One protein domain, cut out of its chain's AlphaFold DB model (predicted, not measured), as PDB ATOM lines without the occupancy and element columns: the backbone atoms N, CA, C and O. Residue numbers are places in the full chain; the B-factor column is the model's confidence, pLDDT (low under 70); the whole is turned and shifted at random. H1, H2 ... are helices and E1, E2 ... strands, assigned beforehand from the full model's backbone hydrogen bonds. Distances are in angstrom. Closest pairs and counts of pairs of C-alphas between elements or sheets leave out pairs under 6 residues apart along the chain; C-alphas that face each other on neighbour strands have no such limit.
ATOM      1  N   ARG A  91      10.797 -22.022  55.666       70.56
ATOM      2  CA  ARG A  91      11.802 -21.102  56.222       70.56
ATOM      3  C   ARG A  91      13.015 -20.958  55.304       70.56
ATOM      4  O   ARG A  91      13.456 -19.835  55.082       70.56
ATOM      5  N   THR A  92      13.522 -22.050  54.726       71.00
ATOM      6  CA  THR A  92      14.637 -21.987  53.767       71.00
ATOM      7  C   THR A  92      14.257 -21.171  52.530       71.00
ATOM      8  O   THR A  92      15.015 -20.287  52.134       71.00
ATOM      9  N   LEU A  93      13.065 -21.384  51.960       70.62
ATOM     10  CA  LEU A  93      12.575 -20.623  50.804       70.62
ATOM     11  C   LEU A  93      12.398 -19.128  51.116       70.62
ATOM     12  O   LEU A  93      12.779 -18.292  50.295       70.62
ATOM     13  N   GLN A  94      11.896 -18.774  52.304       73.56
ATOM     14  CA  GLN A  94      11.836 -17.380  52.769       73.56
ATOM     15  C   GLN A  94      13.237 -16.758  52.887       73.56
ATOM     16  O   GLN A  94      13.481 -15.680  52.346       73.56
ATOM     17  N   THR A  95      14.190 -17.442  53.531       73.75
ATOM     18  CA  THR A  95      15.578 -16.962  53.647       73.75
ATOM     19  C   THR A  95      16.243 -16.792  52.276       73.75
ATOM     20  O   THR A  95      16.942 -15.801  52.055       73.75
ATOM     21  N   LEU A  96      15.991 -17.704  51.330       72.62
ATOM     22  CA  LEU A  96      16.456 -17.573  49.949       72.62
ATOM     23  C   LEU A  96      15.859 -16.331  49.271       72.62
ATOM     24  O   LEU A  96      16.615 -15.542  48.713       72.62
ATOM     25  N   GLN A  97      14.547 -16.087  49.370       71.69
ATOM     26  CA  GLN A  97      13.929 -14.869  48.818       71.69
ATOM     27  C   GLN A  97      14.588 -13.587  49.356       71.69
ATOM     28  O   GLN A  97      14.872 -12.677  48.571       71.69
ATOM     29  N   THR A  98      14.922 -13.532  50.648       75.12
ATOM     30  CA  THR A  98      15.662 -12.408  51.245       75.12
ATOM     31  C   THR A  98      17.056 -12.245  50.626       75.12
ATOM     32  O   THR A  98      17.376 -11.164  50.131       75.12
ATOM     33  N   LEU A  99      17.862 -13.315  50.561       71.56
ATOM     34  CA  LEU A  99      19.233 -13.292  50.009       71.56
ATOM     35  C   LEU A  99      19.300 -13.004  48.494       71.56
ATOM     36  O   LEU A  99      20.327 -12.545  47.977       71.56
ATOM     37  N   LEU A 100      18.217 -13.273  47.765       71.62
ATOM     38  CA  LEU A 100      18.078 -12.943  46.344       71.62
ATOM     39  C   LEU A 100      17.601 -11.494  46.136       71.62
ATOM     40  O   LEU A 100      17.943 -10.893  45.118       71.62
ATOM     41  N   SER A 101      16.879 -10.925  47.108       67.75
ATOM     42  CA  SER A 101      16.371  -9.543  47.084       67.75
ATOM     43  C   SER A 101      17.392  -8.509  47.575       67.75
ATOM     44  O   SER A 101      17.384  -7.366  47.116       67.75
ATOM     45  N   THR A 102      18.300  -8.884  48.483       67.38
ATOM     46  CA  THR A 102      19.382  -8.004  48.951       67.38
ATOM     47  C   THR A 102      20.380  -7.677  47.837       67.38
ATOM     48  O   THR A 102      20.986  -8.577  47.239       67.38
ATOM     49  N   ARG A 103      20.597  -6.373  47.602       52.31
ATOM     50  CA  ARG A 103      21.689  -5.846  46.770       52.31
ATOM     51  C   ARG A 103      23.018  -6.014  47.508       52.31
ATOM     52  O   ARG A 103      23.152  -5.529  48.624       52.31
ATOM     53  N   GLY A 104      23.985  -6.663  46.873       56.66
ATOM     54  CA  GLY A 104      25.295  -6.956  47.455       56.66
ATOM     55  C   GLY A 104      25.878  -8.239  46.871       56.66
ATOM     56  O   GLY A 104      25.217  -8.923  46.083       56.66
ATOM     57  N   GLU A 105      27.114  -8.547  47.251       54.06
ATOM     58  CA  GLU A 105      27.828  -9.721  46.753       54.06
ATOM     59  C   GLU A 105      27.208 -11.042  47.225       54.06
ATOM     60  O   GLU A 105      26.458 -11.123  48.201       54.06
ATOM     61  N   ASN A 106      27.507 -12.110  46.488       65.19
ATOM     62  CA  ASN A 106      26.856 -13.402  46.664       65.19
ATOM     63  C   ASN A 106      27.368 -14.201  47.870       65.19
ATOM     64  O   ASN A 106      26.821 -15.269  48.129       65.19
ATOM     65  N   GLU A 107      28.398 -13.736  48.586       67.69
ATOM     66  CA  GLU A 107      29.179 -14.554  49.523       67.69
ATOM     67  C   GLU A 107      28.333 -15.335  50.529       67.69
ATOM     68  O   GLU A 107      28.549 -16.532  50.695       67.69
ATOM     69  N   ALA A 108      27.328 -14.710  51.149       71.88
ATOM     70  CA  ALA A 108      26.434 -15.389  52.088       71.88
ATOM     71  C   ALA A 108      25.700 -16.581  51.441       71.88
ATOM     72  O   ALA A 108      25.662 -17.670  52.013       71.88
ATOM     73  N   LEU A 109      25.175 -16.404  50.225       73.56
ATOM     74  CA  LEU A 109      24.464 -17.445  49.480       73.56
ATOM     75  C   LEU A 109      25.427 -18.505  48.923       73.56
ATOM     76  O   LEU A 109      25.170 -19.698  49.051       73.56
ATOM     77  N   THR A 110      26.570 -18.091  48.372       73.00
ATOM     78  CA  THR A 110      27.620 -18.996  47.881       73.00
ATOM     79  C   THR A 110      28.207 -19.844  49.010       73.00
ATOM     80  O   THR A 110      28.420 -21.039  48.827       73.00
ATOM     81  N   ASN A 111      28.423 -19.273  50.196       75.19
ATOM     82  CA  ASN A 111      28.891 -20.007  51.371       75.19
ATOM     83  C   ASN A 111      27.796 -20.898  51.978       75.19
ATOM     84  O   ASN A 111      28.128 -21.899  52.610       75.19
ATOM     85  N   TRP A 112      26.512 -20.596  51.757       76.50
ATOM     86  CA  TRP A 112      25.411 -21.486  52.132       76.50
ATOM     87  C   TRP A 112      25.317 -22.697  51.190       76.50
ATOM     88  O   TRP A 112      25.322 -23.829  51.666       76.50
ATOM     89  N   ILE A 113      25.379 -22.476  49.871       76.94
ATOM     90  CA  ILE A 113      25.429 -23.531  48.838       76.94
ATOM     91  C   ILE A 113      26.659 -24.439  49.017       76.94
ATOM     92  O   ILE A 113      26.559 -25.653  48.878       76.94
ATOM     93  N   LYS A 114      27.821 -23.881  49.394       77.44
ATOM     94  CA  LYS A 114      29.024 -24.666  49.744       77.44
ATOM     95  C   LYS A 114      28.852 -25.550  50.991       77.44
ATOM     96  O   LYS A 114      29.626 -26.488  51.155       77.44
ATOM     97  N   ARG A 115      27.910 -25.233  51.889       77.19
ATOM     98  CA  ARG A 115      27.640 -25.993  53.127       77.19
ATOM     99  C   ARG A 115      26.557 -27.056  52.938       77.19
ATOM    100  O   ARG A 115      26.662 -28.115  53.544       77.19
ATOM    101  N   ASP A 116      25.552 -26.785  52.110       74.31
ATOM    102  CA  ASP A 116      24.553 -27.765  51.675       74.31
ATOM    103  C   ASP A 116      24.197 -27.532  50.193       74.31
ATOM    104  O   ASP A 116      23.415 -26.625  49.879       74.31
ATOM    105  N   PRO A 117      24.739 -28.346  49.266       72.25
ATOM    106  CA  PRO A 117      24.458 -28.212  47.840       72.25
ATOM    107  C   PRO A 117      22.977 -28.376  47.475       72.25
ATOM    108  O   PRO A 117      22.535 -27.783  46.497       72.25
ATOM    109  N   LYS A 118      22.161 -29.072  48.284       74.88
ATOM    110  CA  LYS A 118      20.720 -29.261  48.007       74.88
ATOM    111  C   LYS A 118      19.933 -27.949  48.012       74.88
ATOM    112  O   LYS A 118      18.849 -27.865  47.438       74.88
ATOM    113  N   ILE A 119      20.483 -26.908  48.635       73.81
ATOM    114  CA  ILE A 119      19.924 -25.553  48.626       73.81
ATOM    115  C   ILE A 119      20.006 -24.936  47.220       73.81
ATOM    116  O   ILE A 119      19.165 -24.113  46.865       73.81
ATOM    117  N   TYR A 120      20.958 -25.373  46.388       72.56
ATOM    118  CA  TYR A 120      21.056 -24.958  44.992       72.56
ATOM    119  C   TYR A 120      19.840 -25.410  44.171       72.56
ATOM    120  O   TYR A 120      19.257 -24.599  43.455       72.56
ATOM    121  N   ASP A 121      19.387 -26.657  44.336       71.38
ATOM    122  CA  ASP A 121      18.159 -27.136  43.687       71.38
ATOM    123  C   ASP A 121      16.915 -26.389  44.199       71.38
ATOM    124  O   ASP A 121      16.035 -26.024  43.415       71.38
ATOM    125  N   GLN A 122      16.870 -26.075  45.500       74.94
ATOM    126  CA  GLN A 122      15.776 -25.308  46.113       74.94
ATOM    127  C   GLN A 122      15.669 -23.863  45.592       74.94
ATOM    128  O   GLN A 122      14.593 -23.273  45.684       74.94
ATOM    129  N   LEU A 123      16.717 -23.295  44.977       73.00
ATOM    130  CA  LEU A 123      16.609 -22.005  44.280       73.00
ATOM    131  C   LEU A 123      15.580 -22.058  43.141       73.00
ATOM    132  O   LEU A 123      14.883 -21.072  42.910       73.00
ATOM    133  N   PHE A 124      15.461 -23.187  42.434       70.69
ATOM    134  CA  PHE A 124      14.580 -23.311  41.266       70.69
ATOM    135  C   PHE A 124      13.093 -23.455  41.622       70.69
ATOM    136  O   PHE A 124      12.245 -23.325  40.739       70.69
ATOM    137  N   GLU A 125      12.753 -23.636  42.902       70.94
ATOM    138  CA  GLU A 125      11.376 -23.497  43.398       70.94
ATOM    139  C   GLU A 125      10.857 -22.052  43.277       70.94
ATOM    140  O   GLU A 125       9.649 -21.820  43.205       70.94
ATOM    141  N   LEU A 126      11.756 -21.064  43.214       69.00
ATOM    142  CA  LEU A 126      11.407 -19.650  43.131       69.00
ATOM    143  C   LEU A 126      11.201 -19.219  41.669       69.00
ATOM    144  O   LEU A 126      12.110 -19.273  40.846       69.00
ATOM    145  N   VAL A 127      10.006 -18.708  41.355       60.31
ATOM    146  CA  VAL A 127       9.544 -18.356  39.988       60.31
ATOM    147  C   VAL A 127      10.477 -17.388  39.232       60.31
ATOM    148  O   VAL A 127      10.533 -17.414  37.998       60.31
ATOM    149  N   MET A 128      11.213 -16.549  39.968       68.56
ATOM    150  CA  MET A 128      12.181 -15.565  39.458       68.56
ATOM    151  C   MET A 128      13.576 -16.139  39.144       68.56
ATOM    152  O   MET A 128      14.427 -15.404  38.634       68.56
ATOM    153  N   VAL A 129      13.821 -17.418  39.453       75.81
ATOM    154  CA  VAL A 129      15.091 -18.115  39.214       75.81
ATOM    155  C   VAL A 129      14.985 -19.006  37.976       75.81
ATOM    156  O   VAL A 129      14.050 -19.789  37.824       75.81
ATOM    157  N   TYR A 130      15.969 -18.890  37.084       81.06
ATOM    158  CA  TYR A 130      16.013 -19.590  35.803       81.06
ATOM    159  C   TYR A 130      17.337 -20.359  35.647       81.06
ATOM    160  O   TYR A 130      18.409 -19.769  35.767       81.06
ATOM    161  N   ARG A 131      17.281 -21.659  35.332       79.31
ATOM    162  CA  ARG A 131      18.451 -22.517  35.070       79.31
ATOM    163  C   ARG A 131      18.988 -22.303  33.657       79.31
ATOM    164  O   ARG A 131      18.219 -22.331  32.695       79.31
ATOM    165  N   VAL A 132      20.295 -22.106  33.519       79.94
ATOM    166  CA  VAL A 132      20.956 -21.781  32.247       79.94
ATOM    167  C   VAL A 132      21.193 -23.018  31.388       79.94
ATOM    168  O   VAL A 132      21.802 -23.994  31.827       79.94
ATOM    169  N   SER A 133      20.812 -22.917  30.114       74.12
ATOM    170  CA  SER A 133      21.229 -23.822  29.042       74.12
ATOM    171  C   SER A 133      21.976 -23.022  27.969       74.12
ATOM    172  O   SER A 133      21.417 -22.128  27.328       74.12
ATOM    173  N   THR A 134      23.272 -23.285  27.783       68.56
ATOM    174  CA  THR A 134      24.108 -22.465  26.881       68.56
ATOM    175  C   THR A 134      23.838 -22.782  25.402       68.56
ATOM    176  O   THR A 134      23.620 -23.939  25.038       68.56
ATOM    177  N   ARG A 135      23.852 -21.780  24.510       61.91
ATOM    178  CA  ARG A 135      23.710 -21.986  23.052       61.91
ATOM    179  C   ARG A 135      25.042 -21.729  22.329       61.91
ATOM    180  O   ARG A 135      25.980 -21.181  22.896       61.91
ATOM    181  N   ARG A 136      25.088 -22.051  21.027       50.66
ATOM    182  CA  ARG A 136      26.153 -21.623  20.091       50.66
ATOM    183  C   ARG A 136      26.211 -20.094  19.897       50.66
ATOM    184  O   ARG A 136      27.257 -19.573  19.526       50.66
ATOM    185  N   LYS A 137      25.089 -19.399  20.117       62.09
ATOM    186  CA  LYS A 137      24.972 -17.935  20.218       62.09
ATOM    187  C   LYS A 137      23.983 -17.607  21.336       62.09
ATOM    188  O   LYS A 137      22.843 -18.072  21.280       62.09
ATOM    189  N   GLY A 138      24.399 -16.823  22.320       74.44
ATOM    190  CA  GLY A 138      23.624 -16.490  23.508       74.44
ATOM    191  C   GLY A 138      23.375 -17.693  24.421       74.44
ATOM    192  O   GLY A 138      24.141 -18.659  24.447       74.44
ATOM    193  N   PHE A 139      22.279 -17.652  25.175       78.50
ATOM    194  CA  PHE A 139      21.837 -18.766  26.016       78.50
ATOM    195  C   PHE A 139      20.314 -18.771  26.217       78.50
ATOM    196  O   PHE A 139      19.600 -17.826  25.872       78.50
ATOM    197  N   LYS A 140      19.819 -19.898  26.728       82.00
ATOM    198  CA  LYS A 140      18.470 -20.111  27.259       82.00
ATOM    199  C   LYS A 140      18.526 -20.038  28.780       82.00
ATOM    200  O   LYS A 140      19.528 -20.440  29.369       82.00
ATOM    201  N   ALA A 141      17.441 -19.606  29.404       83.50
ATOM    202  CA  ALA A 141      17.232 -19.782  30.835       83.50
ATOM    203  C   ALA A 141      15.792 -20.262  31.089       83.50
ATOM    204  O   ALA A 141      14.873 -19.776  30.429       83.50
ATOM    205  N   TYR A 142      15.598 -21.206  32.015       81.56
ATOM    206  CA  TYR A 142      14.311 -21.872  32.275       81.56
ATOM    207  C   TYR A 142      13.945 -21.880  33.762       81.56
ATOM    208  O   TYR A 142      14.729 -22.379  34.564       81.56
ATOM    209  N   ASN A 143      12.758 -21.402  34.143       80.44
ATOM    210  CA  ASN A 143      12.249 -21.593  35.510       80.44
ATOM    211  C   ASN A 143      11.493 -22.935  35.655       80.44
ATOM    212  O   ASN A 143      11.223 -23.620  34.664       80.44
ATOM    213  N   LYS A 144      11.093 -23.301  36.882       75.38
ATOM    214  CA  LYS A 144      10.320 -24.531  37.169       75.38
ATOM    215  C   LYS A 144       8.987 -24.635  36.407       75.38
ATOM    216  O   LYS A 144       8.521 -25.738  36.135       75.38
ATOM    217  N   GLN A 145       8.405 -23.511  35.984       74.75
ATOM    218  CA  GLN A 145       7.193 -23.459  35.151       74.75
ATOM    219  C   GLN A 145       7.477 -23.691  33.649       74.75
ATOM    220  O   GLN A 145       6.573 -23.568  32.828       74.75
ATOM    221  N   LYS A 146       8.723 -24.031  33.277       72.50
ATOM    222  CA  LYS A 146       9.216 -24.216  31.896       72.50
ATOM    223  C   LYS A 146       9.172 -22.951  31.022       72.50
ATOM    224  O   LYS A 146       9.276 -23.050  29.800       72.50
ATOM    225  N   HIS A 147       9.079 -21.763  31.619       77.62
ATOM    226  CA  HIS A 147       9.142 -20.496  30.885       77.62
ATOM    227  C   HIS A 147      10.560 -20.281  30.316       77.62
ATOM    228  O   HIS A 147      11.517 -20.168  31.083       77.62
ATOM    229  N   GLU A 148      10.711 -20.249  28.983       81.44
ATOM    230  CA  GLU A 148      11.999 -20.002  28.309       81.44
ATOM    231  C   GLU A 148      12.268 -18.502  28.141       81.44
ATOM    232  O   GLU A 148      11.596 -17.825  27.363       81.44
ATOM    233  N   LEU A 149      13.346 -18.016  28.755       81.56
ATOM    234  CA  LEU A 149      13.956 -16.734  28.413       81.56
ATOM    235  C   LEU A 149      15.136 -16.939  27.452       81.56
ATOM    236  O   LEU A 149      15.896 -17.906  27.556       81.56
ATOM    237  N   LYS A 150      15.294 -16.010  26.504       83.12
ATOM    238  CA  LYS A 150      16.319 -16.047  25.450       83.12
ATOM    239  C   LYS A 150      17.215 -14.816  25.571       83.12
ATOM    240  O   LYS A 150      16.735 -13.698  25.427       83.12
ATOM    241  N   PHE A 151      18.511 -15.025  25.786       79.94
ATOM    242  CA  PHE A 151      19.501 -13.952  25.912       79.94
ATOM    243  C   PHE A 151      20.526 -14.023  24.774       79.94
ATOM    244  O   PHE A 151      20.833 -15.107  24.275       79.94
ATOM    245  N   ASN A 152      21.037 -12.867  24.342       79.12
ATOM    246  CA  ASN A 152      21.949 -12.744  23.200       79.12
ATOM    247  C   ASN A 152      23.434 -12.906  23.598       79.12
ATOM    248  O   ASN A 152      23.771 -13.084  24.768       79.12
ATOM    249  N   GLU A 153      24.337 -12.844  22.612       72.31
ATOM    250  CA  GLU A 153      25.785 -12.998  22.836       72.31
ATOM    251  C   GLU A 153      26.391 -11.861  23.680       72.31
ATOM    252  O   GLU A 153      27.321 -12.092  24.444       72.31
ATOM    253  N   PHE A 154      25.842 -10.642  23.607       75.62
ATOM    254  CA  PHE A 154      26.302  -9.516  24.427       75.62
ATOM    255  C   PHE A 154      26.055  -9.784  25.920       75.62
ATOM    256  O   PHE A 154      26.985  -9.738  26.722       75.62
ATOM    257  N   VAL A 155      24.826 -10.170  26.280       78.25
ATOM    258  CA  VAL A 155      24.467 -10.546  27.659       78.25
ATOM    259  C   VAL A 155      25.263 -11.779  28.112       78.25
ATOM    260  O   VAL A 155      25.714 -11.835  29.255       78.25
ATOM    261  N   ARG A 156      25.515 -12.744  27.215       77.38
ATOM    262  CA  ARG A 156      26.395 -13.894  27.489       77.38
ATOM    263  C   ARG A 156      27.814 -13.458  27.853       77.38
ATOM    264  O   ARG A 156      28.359 -13.966  28.824       77.38
ATOM    265  N   ASN A 157      28.397 -12.517  27.117       72.62
ATOM    266  CA  ASN A 157      29.769 -12.060  27.345       72.62
ATOM    267  C   ASN A 157      29.899 -11.158  28.582       72.62
ATOM    268  O   ASN A 157      30.939 -11.188  29.239       72.62
ATOM    269  N   GLN A 158      28.843 -10.412  28.922       78.31
ATOM    270  CA  GLN A 158      28.762  -9.596  30.135       78.31
ATOM    271  C   GLN A 158      28.696 -10.456  31.408       78.31
ATOM    272  O   GLN A 158      29.476 -10.240  32.330       78.31
ATOM    273  N   PHE A 159      27.782 -11.431  31.460       79.75
ATOM    274  CA  PHE A 159      27.498 -12.208  32.677       79.75
ATOM    275  C   PHE A 159      28.215 -13.569  32.746       79.75
ATOM    276  O   PHE A 159      28.224 -14.199  33.799       79.75
ATOM    277  N   LYS A 160      28.787 -14.038  31.628       81.44
ATOM    278  CA  LYS A 160      29.543 -15.299  31.472       81.44
ATOM    279  C   LYS A 160      28.920 -16.546  32.143       81.44
ATOM    280  O   LYS A 160      29.663 -17.333  32.731       81.44
ATOM    281  N   PRO A 161      27.592 -16.782  32.057       81.31
ATOM    282  CA  PRO A 161      26.974 -17.914  32.740       81.31
ATOM    283  C   PRO A 161      27.391 -19.252  32.111       81.31
ATOM    284  O   PRO A 161      27.415 -19.409  30.884       81.31
ATOM    285  N   LYS A 162      27.688 -20.230  32.966       80.12
ATOM    286  CA  LYS A 162      27.951 -21.627  32.608       80.12
ATOM    287  C   LYS A 162      26.633 -22.399  32.469       80.12
ATOM    288  O   LYS A 162      25.556 -21.934  32.837       80.12
ATOM    289  N   ASN A 163      26.702 -23.603  31.907       75.31
ATOM    290  CA  ASN A 163      25.535 -24.475  31.794       75.31
ATOM    291  C   ASN A 163      25.186 -25.073  33.165       75.31
ATOM    292  O   ASN A 163      26.068 -25.634  33.804       75.31
ATOM    293  N   GLY A 164      23.922 -24.987  33.583       70.88
ATOM    294  CA  GLY A 164      23.473 -25.407  34.917       70.88
ATOM    295  C   GLY A 164      23.369 -24.275  35.946       70.88
ATOM    296  O   GLY A 164      22.645 -24.453  36.926       70.88
ATOM    297  N   ASP A 165      23.996 -23.116  35.691       80.44
ATOM    298  CA  ASP A 165      23.951 -21.922  36.554       80.44
ATOM    299  C   ASP A 165      22.514 -21.420  36.793       80.44
ATOM    300  O   ASP A 165      21.639 -21.562  35.933       80.44
ATOM    301  N   ALA A 166      22.277 -20.785  37.940       82.88
ATOM    302  CA  ALA A 166      21.011 -20.158  38.296       82.88
ATOM    303  C   ALA A 166      21.067 -18.639  38.058       82.88
ATOM    304  O   ALA A 166      21.983 -17.948  38.507       82.88
ATOM    305  N   LEU A 167      20.069 -18.099  37.357       86.12
ATOM    306  CA  LEU A 167      19.914 -16.666  37.103       86.12
ATOM    307  C   LEU A 167      18.698 -16.114  37.827       86.12
ATOM    308  O   LEU A 167      17.587 -16.594  37.617       86.12
ATOM    309  N   VAL A 168      18.892 -15.043  38.592       83.31
ATOM    310  CA  VAL A 168      17.790 -14.233  39.117       83.31
ATOM    311  C   VAL A 168      17.439 -13.178  38.078       83.31
ATOM    312  O   VAL A 168      18.302 -12.388  37.681       83.31
ATOM    313  N   VAL A 169      16.183 -13.151  37.636       81.19
ATOM    314  CA  VAL A 169      15.718 -12.261  36.564       81.19
ATOM    315  C   VAL A 169      14.601 -11.349  37.067       81.19
ATOM    316  O   VAL A 169      13.581 -11.812  37.568       81.19
ATOM    317  N   SER A 170      14.773 -10.040  36.873       78.69
ATOM    318  CA  SER A 170      13.706  -9.044  37.016       78.69
ATOM    319  C   SER A 170      12.985  -8.840  35.688       78.69
ATOM    320  O   SER A 170      13.560  -9.005  34.608       78.69
ATOM    321  N   ASN A 171      11.712  -8.452  35.770       74.19
ATOM    322  CA  ASN A 171      10.863  -8.140  34.619       74.19
ATOM    323  C   ASN A 171      10.761  -9.302  33.608       74.19
ATOM    324  O   ASN A 171      10.638  -9.075  32.405       74.19
ATOM    325  N   SER A 172      10.776 -10.548  34.096       71.06
ATOM    326  CA  SER A 172      10.666 -11.795  33.316       71.06
ATOM    327  C   SER A 172       9.444 -11.863  32.393       71.06
ATOM    328  O   SER A 172       9.508 -12.506  31.354       71.06
ATOM    329  N   HIS A 173       8.348 -11.191  32.750       71.69
ATOM    330  CA  HIS A 173       7.106 -11.121  31.966       71.69
ATOM    331  C   HIS A 173       7.134 -10.045  30.859       71.69
ATOM    332  O   HIS A 173       6.150  -9.862  30.147       71.69
ATOM    333  N   THR A 174       8.234  -9.296  30.727       70.44
ATOM    334  CA  THR A 174       8.374  -8.195  29.759       70.44
ATOM    335  C   THR A 174       9.195  -8.605  28.538       70.44
ATOM    336  O   THR A 174       9.918  -9.597  28.552       70.44
ATOM    337  N   LYS A 175       9.150  -7.787  27.478       69.75
ATOM    338  CA  LYS A 175       9.985  -7.972  26.277       69.75
ATOM    339  C   LYS A 175      11.497  -7.800  26.535       69.75
ATOM    340  O   LYS A 175      12.288  -8.121  25.654       69.75
ATOM    341  N   THR A 176      11.906  -7.285  27.699       73.19
ATOM    342  CA  THR A 176      13.308  -6.975  28.043       73.19
ATOM    343  C   THR A 176      13.674  -7.465  29.458       73.19
ATOM    344  O   THR A 176      13.962  -6.652  30.343       73.19
ATOM    345  N   PRO A 177      13.687  -8.794  29.697       80.50
ATOM    346  CA  PRO A 177      14.078  -9.370  30.985       80.50
ATOM    347  C   PRO A 177      15.505  -8.954  31.372       80.50
ATOM    348  O   PRO A 177      16.417  -8.984  30.542       80.50
ATOM    349  N   ARG A 178      15.717  -8.585  32.641       80.56
ATOM    350  CA  ARG A 178      17.015  -8.109  33.152       80.56
ATOM    351  C   ARG A 178      17.584  -9.063  34.193       80.56
ATOM    352  O   ARG A 178      16.955  -9.323  35.217       80.56
ATOM    353  N   ILE A 179      18.801  -9.545  33.952       83.62
ATOM    354  CA  ILE A 179      19.542 -10.374  34.908       83.62
ATOM    355  C   ILE A 179      19.973  -9.493  36.083       83.62
ATOM    356  O   ILE A 179      20.618  -8.466  35.882       83.62
ATOM    357  N   ILE A 180      19.590  -9.894  37.295       80.38
ATOM    358  CA  ILE A 180      19.978  -9.240  38.552       80.38
ATOM    359  C   ILE A 180      21.243  -9.893  39.116       80.38
ATOM    360  O   ILE A 180      22.136  -9.210  39.607       80.38
ATOM    361  N   LYS A 181      21.293 -11.231  39.077       80.88
ATOM    362  CA  LYS A 181      22.252 -12.052  39.823       80.88
ATOM    363  C   LYS A 181      22.549 -13.325  39.030       80.88
ATOM    364  O   LYS A 181      21.617 -13.961  38.533       80.88
ATOM    365  N   VAL A 182      23.824 -13.696  38.936       83.75
ATOM    366  CA  VAL A 182      24.271 -15.029  38.499       83.75
ATOM    367  C   VAL A 182      24.698 -15.788  39.743       83.75
ATOM    368  O   VAL A 182      25.401 -15.229  40.583       83.75
ATOM    369  N   ILE A 183      24.267 -17.035  39.879       81.25
ATOM    370  CA  ILE A 183      24.629 -17.930  40.974       81.25
ATOM    371  C   ILE A 183      25.195 -19.183  40.312       81.25
ATOM    372  O   ILE A 183      24.466 -19.955  39.689       81.25
ATOM    373  N   HIS A 184      26.513 -19.334  40.384       79.88
ATOM    374  CA  HIS A 184      27.211 -20.469  39.794       79.88
ATOM    375  C   HIS A 184      26.921 -21.754  40.574       79.88
ATOM    376  O   HIS A 184      26.856 -21.731  41.806       79.88
TER     377      HIS A 184
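AT A GLANCE: This is residues 91 to 184 of the 327 residues of an uncharacterized protein of Lactobacillus apodemi DSM 16634 = JCM 16172 (UniProt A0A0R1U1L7). A five-stranded sheet curls like part of a barrel, and a loose group of three short helices, H1, H2 and H3, makes one end of the long axis, with H3 packed over one face of the sheet at E4 and E1. The fourth helix, H4, is on the opposite face, beside the strands, near E2 and E5. The printed part has 94 residues, with four named helices and five named strands in the order H1 H2 H3 E1 E2 E3 H4 E4 E5; the sheet runs E3 E2 E1 E4 E5, antiparallel throughout, and the class is mixed, helices and strands. The whole is compact, with a radius of gyration of the C-alphas of 12.8 A, and elongated, spanning 36 by 23 by 23 A.

HOW THE PARTS SIT: H1, residues 91 to 101, and H2, residues 107 to 113, are close but not clearly touching, their closest C-alphas, of Leu 99 and Leu 109, being 6.7 A apart. H3, residues 118 to 125, only just touches H1, with 3 pairs of C-alphas within 8 A, the closest those of Leu 96 and Leu 123 at 7.2 A. H2 and H3 touch only at the corner, and only just, with 3 such pairs, the closest those of Ile 113 and Ile 119 at 5.9 A. E1, residues 129 to 134, E2, residues 139 to 142, and E3, residues 148 to 151, form a meander, each strand the antiparallel neighbour of the one before; N 133 and O 140 are 2.9 A apart, as are N 149 and O 141, within hydrogen-bond range. H4, residues 153 to 159, is on the sheet at a height of 7.8 A, over none of its strands; its closest C-alpha to E2 is Arg 156, 6.8 A from that of Phe 139. E4, residues 166 to 170, is antiparallel to E1, with N 130 and O 167 at 2.9 A, and forms a hairpin with E5, residues 178 to 183, with N 168 and O 181 at 2.9 A. Pairing is staggered: E1 pairs with E4 over residues 129 to 131 and with E2 over 131 to 134. The sheet is strongly twisted, and its edge strands E3 and E5 are apart. H1 only grazes it with residues 100 to 101, and H2 is not on it. H3 is on it at a height of 9.8 A, on the opposite face to H4, and runs slantwise to E4 at 36 degrees on the local plane. Each O i to N i+4 pair is within hydrogen-bond range in H1, H2 and H4, and 2 of 4 are in H3.

IN THESE COORDINATES: H1 begins at C-alpha 91 (11.802, -21.102, 56.222) and is 15.4 A long. E1 is 15.9 A long and begins at C-alpha 129 (15.091, -18.115, 39.214). E5, 14.7 A, ends at C-alpha 183 (24.629, -17.930, 40.974).

THE WHOLE: The two C-alphas farthest apart, of Arg 91 and Arg 136, are 38.9 A apart. The printed part has no cut and no long link. Mean pLDDT of the printed part is 74.4; residues 101 to 107, 126 to 128, 134 to 137 and 175 are under 70.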